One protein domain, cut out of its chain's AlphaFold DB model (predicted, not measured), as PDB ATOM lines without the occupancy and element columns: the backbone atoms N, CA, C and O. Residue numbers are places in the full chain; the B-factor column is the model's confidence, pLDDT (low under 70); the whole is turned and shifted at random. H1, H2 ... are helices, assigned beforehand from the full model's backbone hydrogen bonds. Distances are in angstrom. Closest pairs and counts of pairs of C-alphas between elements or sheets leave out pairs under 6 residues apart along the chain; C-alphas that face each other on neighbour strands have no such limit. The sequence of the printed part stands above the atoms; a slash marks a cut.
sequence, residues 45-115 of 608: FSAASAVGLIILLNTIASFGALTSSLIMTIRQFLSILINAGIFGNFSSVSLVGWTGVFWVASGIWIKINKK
ATOM      1  N   PHE A  45     418.012 627.523 485.367       83.75
ATOM      2  CA  PHE A  45     417.306 627.715 486.632       83.75
ATOM      3  C   PHE A  45     417.895 628.873 487.454       83.75
ATOM      4  O   PHE A  45     417.154 629.719 487.960       83.75
ATOM      5  N   SER A  46     419.225 628.960 487.543       82.81
ATOM      6  CA  SER A  46     419.932 630.038 488.245       82.81
ATOM      7  C   SER A  46     419.692 631.404 487.591       82.81
ATOM      8  O   SER A  46     419.319 632.362 488.273       82.81
ATOM      9  N   ALA A  47     419.803 631.489 486.261       81.06
ATOM     10  CA  ALA A  47     419.536 632.712 485.507       81.06
ATOM     11  C   ALA A  47     418.074 633.164 485.659       81.06
ATOM     12  O   ALA A  47     417.810 634.329 485.958       81.06
ATOM     13  N   ALA A  48     417.117 632.238 485.540       85.12
ATOM     14  CA  ALA A  48     415.699 632.526 485.741       85.12
ATOM     15  C   ALA A  48     415.399 633.001 487.176       85.12
ATOM     16  O   ALA A  48     414.615 633.935 487.373       85.12
ATOM     17  N   SER A  49     416.048 632.402 488.181       81.50
ATOM     18  CA  SER A  49     415.945 632.818 489.584       81.50
ATOM     19  C   SER A  49     416.496 634.232 489.804       81.50
ATOM     20  O   SER A  49     415.823 635.071 490.408       81.50
ATOM     21  N   ALA A  50     417.671 634.541 489.243       79.81
ATOM     22  CA  ALA A  50     418.288 635.863 489.331       79.81
ATOM     23  C   ALA A  50     417.414 636.951 488.687       79.81
ATOM     24  O   ALA A  50     417.149 637.979 489.313       79.81
ATOM     25  N   VAL A  51     416.890 636.701 487.483       83.56
ATOM     26  CA  VAL A  51     415.952 637.613 486.805       83.56
ATOM     27  C   VAL A  51     414.689 637.819 487.647       83.56
ATOM     28  O   VAL A  51     414.247 638.952 487.843       83.56
ATOM     29  N   GLY A  52     414.136 636.743 488.217       81.88
ATOM     30  CA  GLY A  52     412.977 636.818 489.107       81.88
ATOM     31  C   GLY A  52     413.223 637.683 490.348       81.88
ATOM     32  O   GLY A  52     412.359 638.477 490.721       81.88
ATOM     33  N   LEU A  53     414.404 637.573 490.963       78.94
ATOM     34  CA  LEU A  53     414.806 638.388 492.114       78.94
ATOM     35  C   LEU A  53     415.014 639.863 491.749       78.94
ATOM     36  O   LEU A  53     414.627 640.732 492.528       78.94
ATOM     37  N   ILE A  54     415.563 640.160 490.567       81.88
ATOM     38  CA  ILE A  54     415.728 641.539 490.076       81.88
ATOM     39  C   ILE A  54     414.365 642.212 489.882       81.88
ATOM     40  O   ILE A  54     414.149 643.321 490.373       81.88
ATOM     41  N   ILE A  55     413.418 641.532 489.228       81.75
ATOM     42  CA  ILE A  55     412.056 642.053 489.021       81.75
ATOM     43  C   ILE A  55     411.373 642.326 490.366       81.75
ATOM     44  O   ILE A  55     410.727 643.357 490.555       81.75
ATOM     45  N   LEU A  56     411.539 641.414 491.319       80.25
ATOM     46  CA  LEU A  56     410.978 641.516 492.661       80.25
ATOM     47  C   LEU A  56     411.574 642.704 493.430       80.25
ATOM     48  O   LEU A  56     410.827 643.500 493.994       80.25
ATOM     49  N   LEU A  57     412.896 642.878 493.396       77.00
ATOM     50  CA  LEU A  57     413.569 644.032 493.992       77.00
ATOM     51  C   LEU A  57     413.083 645.352 493.397       77.00
ATOM     52  O   LEU A  57     412.741 646.266 494.147       77.00
ATOM     53  N   ASN A  58     413.016 645.432 492.066       80.75
ATOM     54  CA  ASN A  58     412.508 646.612 491.376       80.75
ATOM     55  C   ASN A  58     411.062 646.903 491.800       80.75
ATOM     56  O   ASN A  58     410.703 648.032 492.111       80.75
ATOM     57  N   THR A  59     410.247 645.859 491.946       80.00
ATOM     58  CA  THR A  59     408.865 645.976 492.422       80.00
ATOM     59  C   THR A  59     408.783 646.491 493.865       80.00
ATOM     60  O   THR A  59     407.931 647.329 494.160       80.00
ATOM     61  N   ILE A  60     409.660 646.042 494.774       82.00
ATOM     62  CA  ILE A  60     409.733 646.573 496.149       82.00
ATOM     63  C   ILE A  60     410.147 648.044 496.134       82.00
ATOM     64  O   ILE A  60     409.534 648.847 496.838       82.00
ATOM     65  N   ALA A  61     411.167 648.390 495.349       77.81
ATOM     66  CA  ALA A  61     411.683 649.751 495.261       77.81
ATOM     67  C   ALA A  61     410.639 650.720 494.682       77.81
ATOM     68  O   ALA A  61     410.463 651.813 495.215       77.81
ATOM     69  N   SER A  62     409.904 650.309 493.644       80.88
ATOM     70  CA  SER A  62     408.908 651.153 492.977       80.88
ATOM     71  C   SER A  62     407.554 651.203 493.691       80.88
ATOM     72  O   SER A  62     406.919 652.254 493.714       80.88
ATOM     73  N   PHE A  63     407.082 650.089 494.269       81.75
ATOM     74  CA  PHE A  63     405.698 649.967 494.764       81.75
ATOM     75  C   PHE A  63     405.576 649.660 496.264       81.75
ATOM     76  O   PHE A  63     404.459 649.544 496.784       81.75
ATOM     77  N   GLY A  64     406.700 649.525 496.971       81.12
ATOM     78  CA  GLY A  64     406.763 649.228 498.400       81.12
ATOM     79  C   GLY A  64     406.565 647.747 498.753       81.12
ATOM     80  O   GLY A  64     406.014 646.944 497.991       81.12
ATOM     81  N   ALA A  65     406.980 647.378 499.970       75.88
ATOM     82  CA  ALA A  65     406.965 645.995 500.466       75.88
ATOM     83  C   ALA A  65     405.564 645.351 500.448       75.88
ATOM     84  O   ALA A  65     405.412 644.162 500.163       75.88
ATOM     85  N   LEU A  66     404.525 646.154 500.698       74.62
ATOM     86  CA  LEU A  66     403.142 645.691 500.749       74.62
ATOM     87  C   LEU A  66     402.629 645.208 499.379       74.62
ATOM     88  O   LEU A  66     401.877 644.231 499.322       74.62
ATOM     89  N   THR A  67     403.013 645.882 498.293       75.44
ATOM     90  CA  THR A  67     402.625 645.514 496.920       75.44
ATOM     91  C   THR A  67     403.450 644.326 496.436       75.44
ATOM     92  O   THR A  67     402.906 643.396 495.847       75.44
ATOM     93  N   SER A  68     404.738 644.283 496.788       77.38
ATOM     94  CA  SER A  68     405.598 643.139 496.475       77.38
ATOM     95  C   SER A  68     405.125 641.837 497.121       77.38
ATOM     96  O   SER A  68     405.122 640.799 496.463       77.38
ATOM     97  N   SER A  69     404.705 641.873 498.389       78.38
ATOM     98  CA  SER A  69     404.161 640.690 499.068       78.38
ATOM     99  C   SER A  69     402.899 640.167 498.370       78.38
ATOM    100  O   SER A  69     402.730 638.959 498.233       78.38
ATOM    101  N   LEU A  70     402.055 641.067 497.849       79.38
ATOM    102  CA  LEU A  70     400.857 640.702 497.088       79.38
ATOM    103  C   LEU A  70     401.202 640.034 495.749       79.38
ATOM    104  O   LEU A  70     400.582 639.051 495.361       79.38
ATOM    105  N   ILE A  71     402.199 640.558 495.039       79.25
ATOM    106  CA  ILE A  71     402.623 640.014 493.742       79.25
ATOM    107  C   ILE A  71     403.240 638.619 493.915       79.25
ATOM    108  O   ILE A  71     402.954 637.720 493.123       79.25
ATOM    109  N   MET A  72     404.025 638.398 494.976       80.25
ATOM    110  CA  MET A  72     404.569 637.072 495.299       80.25
ATOM    111  C   MET A  72     403.470 636.034 495.542       80.25
ATOM    112  O   MET A  72     403.541 634.935 494.991       80.25
ATOM    113  N   THR A  73     402.458 636.373 496.344       81.69
ATOM    114  CA  THR A  73     401.377 635.436 496.675       81.69
ATOM    115  C   THR A  73     400.502 635.141 495.464       81.69
ATOM    116  O   THR A  73     400.202 633.976 495.214       81.69
ATOM    117  N   ILE A  74     400.175 636.155 494.652       80.69
ATOM    118  CA  ILE A  74     399.445 635.969 493.387       80.69
ATOM    119  C   ILE A  74     400.217 635.043 492.447       80.69
ATOM    120  O   ILE A  74     399.628 634.136 491.867       80.69
ATOM    121  N   ARG A  75     401.536 635.221 492.313       81.88
ATOM    122  CA  ARG A  75     402.355 634.369 491.441       81.88
ATOM    123  C   ARG A  75     402.352 632.910 491.896       81.88
ATOM    124  O   ARG A  75     402.136 632.028 491.071       81.88
ATOM    125  N   GLN A  76     402.602 632.650 493.182       80.38
ATOM    126  CA  GLN A  76     402.600 631.285 493.730       80.38
ATOM    127  C   GLN A  76     401.237 630.620 493.531       80.38
ATOM    128  O   GLN A  76     401.148 629.479 493.083       80.38
ATOM    129  N   PHE A  77     400.178 631.378 493.784       80.38
ATOM    130  CA  PHE A  77     398.807 630.943 493.608       80.38
ATOM    131  C   PHE A  77     398.466 630.600 492.148       80.38
ATOM    132  O   PHE A  77     397.966 629.511 491.865       80.38
ATOM    133  N   LEU A  78     398.792 631.492 491.206       81.00
ATOM    134  CA  LEU A  78     398.585 631.256 489.776       81.00
ATOM    135  C   LEU A  78     399.404 630.068 489.274       81.00
ATOM    136  O   LEU A  78     398.903 629.296 488.469       81.00
ATOM    137  N   SER A  79     400.627 629.879 489.775       82.44
ATOM    138  CA  SER A  79     401.441 628.720 489.409       82.44
ATOM    139  C   SER A  79     400.772 627.409 489.814       82.44
ATOM    140  O   SER A  79     400.788 626.466 489.032       82.44
ATOM    141  N   ILE A  80     400.155 627.346 490.998       82.62
ATOM    142  CA  ILE A  80     399.423 626.156 491.455       82.62
ATOM    143  C   ILE A  80     398.198 625.910 490.566       82.62
ATOM    144  O   ILE A  80     397.988 624.784 490.121       82.62
ATOM    145  N   LEU A  81     397.422 626.956 490.260       80.75
ATOM    146  CA  LEU A  81     396.236 626.840 489.407       80.75
ATOM    147  C   LEU A  81     396.573 626.433 487.970       80.75
ATOM    148  O   LEU A  81     395.926 625.547 487.418       80.75
ATOM    149  N   ILE A  82     397.584 627.062 487.369       84.12
ATOM    150  CA  ILE A  82     398.029 626.757 486.005       84.12
ATOM    151  C   ILE A  82     398.564 625.326 485.946       84.12
ATOM    152  O   ILE A  82     398.215 624.589 485.030       84.12
ATOM    153  N   ASN A  83     399.347 624.904 486.942       83.50
ATOM    154  CA  ASN A  83     399.875 623.545 487.004       83.50
ATOM    155  C   ASN A  83     398.751 622.505 487.127       83.50
ATOM    156  O   ASN A  83     398.709 621.542 486.364       83.50
ATOM    157  N   ALA A  84     397.790 622.730 488.029       82.44
ATOM    158  CA  ALA A  84     396.613 621.871 488.158       82.44
ATOM    159  C   ALA A  84     395.809 621.800 486.849       82.44
ATOM    160  O   ALA A  84     395.281 620.741 486.508       82.44
ATOM    161  N   GLY A  85     395.760 622.904 486.099       83.44
ATOM    162  CA  GLY A  85     395.033 622.961 484.841       83.44
ATOM    163  C   GLY A  85     395.698 622.300 483.659       83.44
ATOM    164  O   GLY A  85     395.032 621.569 482.930       83.44
ATOM    165  N   ILE A  86     397.001 622.504 483.490       85.81
ATOM    166  CA  ILE A  86     397.759 621.889 482.398       85.81
ATOM    167  C   ILE A  86     397.737 620.362 482.523       85.81
ATOM    168  O   ILE A  86     397.587 619.670 481.522       85.81
ATOM    169  N   PHE A  87     397.812 619.828 483.746       86.38
ATOM    170  CA  PHE A  87     397.795 618.383 483.982       86.38
ATOM    171  C   PHE A  87     396.389 617.771 484.067       86.38
ATOM    172  O   PHE A  87     396.263 616.593 484.387       86.38
ATOM    173  N   GLY A  88     395.327 618.543 483.803       82.69
ATOM    174  CA  GLY A  88     393.947 618.048 483.874       82.69
ATOM    175  C   GLY A  88     393.508 617.616 485.280       82.69
ATOM    176  O   GLY A  88     392.464 616.991 485.440       82.69
ATOM    177  N   ASN A  89     394.274 617.985 486.309       81.75
ATOM    178  CA  ASN A  89     394.079 617.598 487.704       81.75
ATOM    179  C   ASN A  89     393.228 618.616 488.479       81.75
ATOM    180  O   ASN A  89     393.258 618.663 489.706       81.75
ATOM    181  N   PHE A  90     392.424 619.437 487.801       75.12
ATOM    182  CA  PHE A  90     391.507 620.352 488.491       75.12
ATOM    183  C   PHE A  90     390.517 619.619 489.409       75.12
ATOM    184  O   PHE A  90     390.118 620.173 490.432       75.12
ATOM    185  N   SER A  91     390.178 618.366 489.086       71.12
ATOM    186  CA  SER A  91     389.341 617.491 489.914       71.12
ATOM    187  C   SER A  91     390.042 616.980 491.178       71.12
ATOM    188  O   SER A  91     389.362 616.583 492.122       71.12
ATOM    189  N   SER A  92     391.381 617.006 491.241       74.12
ATOM    190  CA  SER A  92     392.135 616.620 492.441       74.12
ATOM    191  C   SER A  92     392.291 617.771 493.437       74.12
ATOM    192  O   SER A  92     392.768 617.562 494.554       74.12
ATOM    193  N   VAL A  93     391.910 618.996 493.058       77.56
ATOM    194  CA  VAL A  93     391.863 620.129 493.984       77.56
ATOM    195  C   VAL A  93     390.634 619.948 494.865       77.56
ATOM    196  O   VAL A  93     389.499 620.123 494.423       77.56
ATOM    197  N   SER A  94     390.866 619.564 496.121       82.69
ATOM    198  CA  SER A  94     389.791 619.333 497.084       82.69
ATOM    199  C   SER A  94     388.902 620.573 497.238       82.69
ATOM    200  O   SER A  94     389.332 621.707 497.015       82.69
ATOM    201  N   LEU A  95     387.660 620.372 497.688       79.19
ATOM    202  CA  LEU A  95     386.744 621.472 498.011       79.19
ATOM    203  C   LEU A  95     387.396 622.489 498.976       79.19
ATOM    204  O   LEU A  95     387.200 623.694 498.844       79.19
ATOM    205  N   VAL A  96     388.230 621.997 499.900       82.56
ATOM    206  CA  VAL A  96     389.019 622.808 500.843       82.56
ATOM    207  C   VAL A  96     390.109 623.626 500.129       82.56
ATOM    208  O   VAL A  96     390.412 624.748 500.524       82.56
ATOM    209  N   GLY A  97     390.684 623.108 499.041       82.19
ATOM    210  CA  GLY A  97     391.606 623.866 498.192       82.19
ATOM    211  C   GLY A  97     390.924 625.059 497.517       82.19
ATOM    212  O   GLY A  97     391.461 626.167 497.523       82.19
ATOM    213  N   TRP A  98     389.705 624.867 497.007       82.50
ATOM    214  CA  TRP A  98     388.925 625.939 496.378       82.50
ATOM    215  C   TRP A  98     388.427 626.995 497.371       82.50
ATOM    216  O   TRP A  98     388.407 628.180 497.040       82.50
ATOM    217  N   THR A  99     388.086 626.623 498.609       81.94
ATOM    218  CA  THR A  99     387.781 627.632 499.640       81.94
ATOM    219  C   THR A  99     389.011 628.484 499.962       81.94
ATOM    220  O   THR A  99     388.892 629.705 500.064       81.94
ATOM    221  N   GLY A 100     390.204 627.877 500.021       82.56
ATOM    222  CA  GLY A 100     391.474 628.595 500.159       82.56
ATOM    223  C   GLY A 100     391.749 629.567 499.003       82.56
ATOM    224  O   GLY A 100     392.121 630.717 499.241       82.56
ATOM    225  N   VAL A 101     391.487 629.147 497.759       80.31
ATOM    226  CA  VAL A 101     391.567 629.986 496.545       80.31
ATOM    227  C   VAL A 101     390.725 631.257 496.688       80.31
ATOM    228  O   VAL A 101     391.235 632.368 496.525       80.31
ATOM    229  N   PHE A 102     389.442 631.117 497.029       82.19
ATOM    230  CA  PHE A 102     388.569 632.280 497.176       82.19
ATOM    231  C   PHE A 102     388.940 633.156 498.377       82.19
ATOM    232  O   PHE A 102     388.759 634.373 498.322       82.19
ATOM    233  N   TRP A 103     389.489 632.571 499.442       83.00
ATOM    234  CA  TRP A 103     389.965 633.325 500.601       83.00
ATOM    235  C   TRP A 103     391.132 634.254 500.244       83.00
ATOM    236  O   TRP A 103     391.142 635.429 500.615       83.00
ATOM    237  N   VAL A 104     392.089 633.762 499.452       79.12
ATOM    238  CA  VAL A 104     393.203 634.579 498.945       79.12
ATOM    239  C   VAL A 104     392.692 635.679 498.005       79.12
ATOM    240  O   VAL A 104     393.089 636.838 498.147       79.12
ATOM    241  N   ALA A 105     391.766 635.353 497.095       79.06
ATOM    242  CA  ALA A 105     391.150 636.328 496.188       79.06
ATOM    243  C   ALA A 105     390.410 637.450 496.942       79.06
ATOM    244  O   ALA A 105     390.516 638.625 496.586       79.06
ATOM    245  N   SER A 106     389.722 637.099 498.028       80.19
ATOM    246  CA  SER A 106     389.051 638.030 498.938       80.19
ATOM    247  C   SER A 106     390.033 639.005 499.609       80.19
ATOM    248  O   SER A 106     389.819 640.221 499.577       80.19
ATOM    249  N   GLY A 107     391.171 638.513 500.111       77.50
ATOM    250  CA  GLY A 107     392.225 639.362 500.683       77.50
ATOM    251  C   GLY A 107     392.829 640.355 499.680       77.50
ATOM    252  O   GLY A 107     393.104 641.506 500.029       77.50
ATOM    253  N   ILE A 108     392.987 639.946 498.416       73.62
ATOM    254  CA  ILE A 108     393.433 640.832 497.326       73.62
ATOM    255  C   ILE A 108     392.364 641.894 497.027       73.62
ATOM    256  O   ILE A 108     392.692 643.077 496.909       73.62
ATOM    257  N   TRP A 109     391.089 641.499 496.953       76.44
ATOM    258  CA  TRP A 109     389.965 642.396 496.667       76.44
ATOM    259  C   TRP A 109     389.827 643.518 497.702       76.44
ATOM    260  O   TRP A 109     389.716 644.688 497.328       76.44
ATOM    261  N   ILE A 110     389.910 643.184 498.997       74.62
ATOM    262  CA  ILE A 110     389.874 644.164 500.099       74.62
ATOM    263  C   ILE A 110     390.964 645.226 499.912       74.62
ATOM    264  O   ILE A 110     390.734 646.412 500.132       74.62
ATOM    265  N   LYS A 111     392.150 644.808 499.469       70.19
ATOM    266  CA  LYS A 111     393.333 645.665 499.359       70.19
ATOM    267  C   LYS A 111     393.346 646.537 498.100       70.19
ATOM    268  O   LYS A 111     393.885 647.642 498.132       70.19
ATOM    269  N   ILE A 112     392.772 646.054 496.995       72.81
ATOM    270  CA  ILE A 112     392.621 646.829 495.750       72.81
ATOM    271  C   ILE A 112     391.579 647.933 495.931       72.81
ATOM    272  O   ILE A 112     391.745 649.037 495.409       72.81
ATOM    273  N   ASN A 113     390.531 647.679 496.716       73.06
ATOM    274  CA  ASN A 113     389.435 648.619 496.897       73.06
ATOM    275  C   ASN A 113     389.750 649.696 497.957       73.06
ATOM    276  O   ASN A 113     389.004 649.898 498.915       73.06
ATOM    277  N   LYS A 114     390.843 650.449 497.747       63.56
ATOM    278  CA  LYS A 114     391.275 651.594 498.581       63.56
ATOM    279  C   LYS A 114     390.216 652.689 498.740       63.56
ATOM    280  O   LYS A 114     390.351 653.557 499.595       63.56
ATOM    281  N   LYS A 115     389.157 652.659 497.927       61.09
ATOM    282  CA  LYS A 115     388.033 653.601 497.972       61.09
ATOM    283  C   LYS A 115     387.265 653.564 499.303       61.09
ATOM    284  O   LYS A 115     386.525 654.499 499.588       61.09
TER     285      LYS A 115
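Overview. This is residues 45 to 115 of the 608 residues of the protein "SPOSA6832_02813-mRNA-1:cds" of Sporidiobolus salmonicolor (UniProt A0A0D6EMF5). Three long helices make a loose, flat zigzag: H1 and H2 meet near their ends as a V, and H4 folds back beside H2, with the four-residue H3 in the turn between them. The middle helix is H2, with H1 opening away from it on one side and H4 running loosely along it on the other; residues 45 to 54 of H1 stick out. The printed part has 71 residues with four named helices, in the order H1, H2, H3, H4, and no named strand; the class is all helix. The whole is loose, with a radius of gyration of the C-alphas of 14.8 A, and its C-alphas span 40 by 39 by 13 A.

Along the chain. H1 covers residues 45 to 63, from C-alpha 45 at (417.306, 627.715, 486.632), and is 26.4 A long from first to last C-alpha. H2, the longest helix, covers residues 65 to 86 and measures 31.5 A; its C-alpha 65 is at (406.965, 645.995, 500.466). H3 covers residues 89 to 92, 5.2 A long. H4 covers residues 95 to 112, is 26.1 A long, and ends with C-alpha 112 at (392.621, 646.829, 495.750).

Arrangement. H1 and H2 form a helical hairpin and run opposite ways at a steep tilt of 42 degrees. They touch with residues 56 to 60 of H1 and 67 to 68 of H2 alone; their closest C-alphas are those of Ile 60 and Ser 68, 5.4 A apart. H2 and H3 are close but not clearly touching, with the C-alphas of Ala 84 and Phe 90 the closest at 5.3 A. H2 and H4 are also close but not clearly touching: their closest C-alphas, those of Leu 70 and Ile 108, are 7.4 A apart. These two helices run opposite ways at a shallow tilt of 33 degrees, only just short of steep. H1 is apart from both H3 and H4, and H3 is apart from H4. In H1, H2 and H4 every O i to N i+4 pair is within hydrogen-bond range; H3 is too short for such a pair, and its one O i to N i+3 pair is within range.

Size, cuts and confidence. The two C-alphas farthest apart are those of Ser 46 and Lys 115, 40.8 A. Residues 45 to 54, which belong to H1, stand free, as do residues 94 to 100, of which 95 to 100 belong to H4. The links H1 to H2, H2 to H3 and H3 to H4 are tight, and the printed part has no cut. The mean pLDDT of the printed part is 79.5, and residues 114 to 115 are under 70.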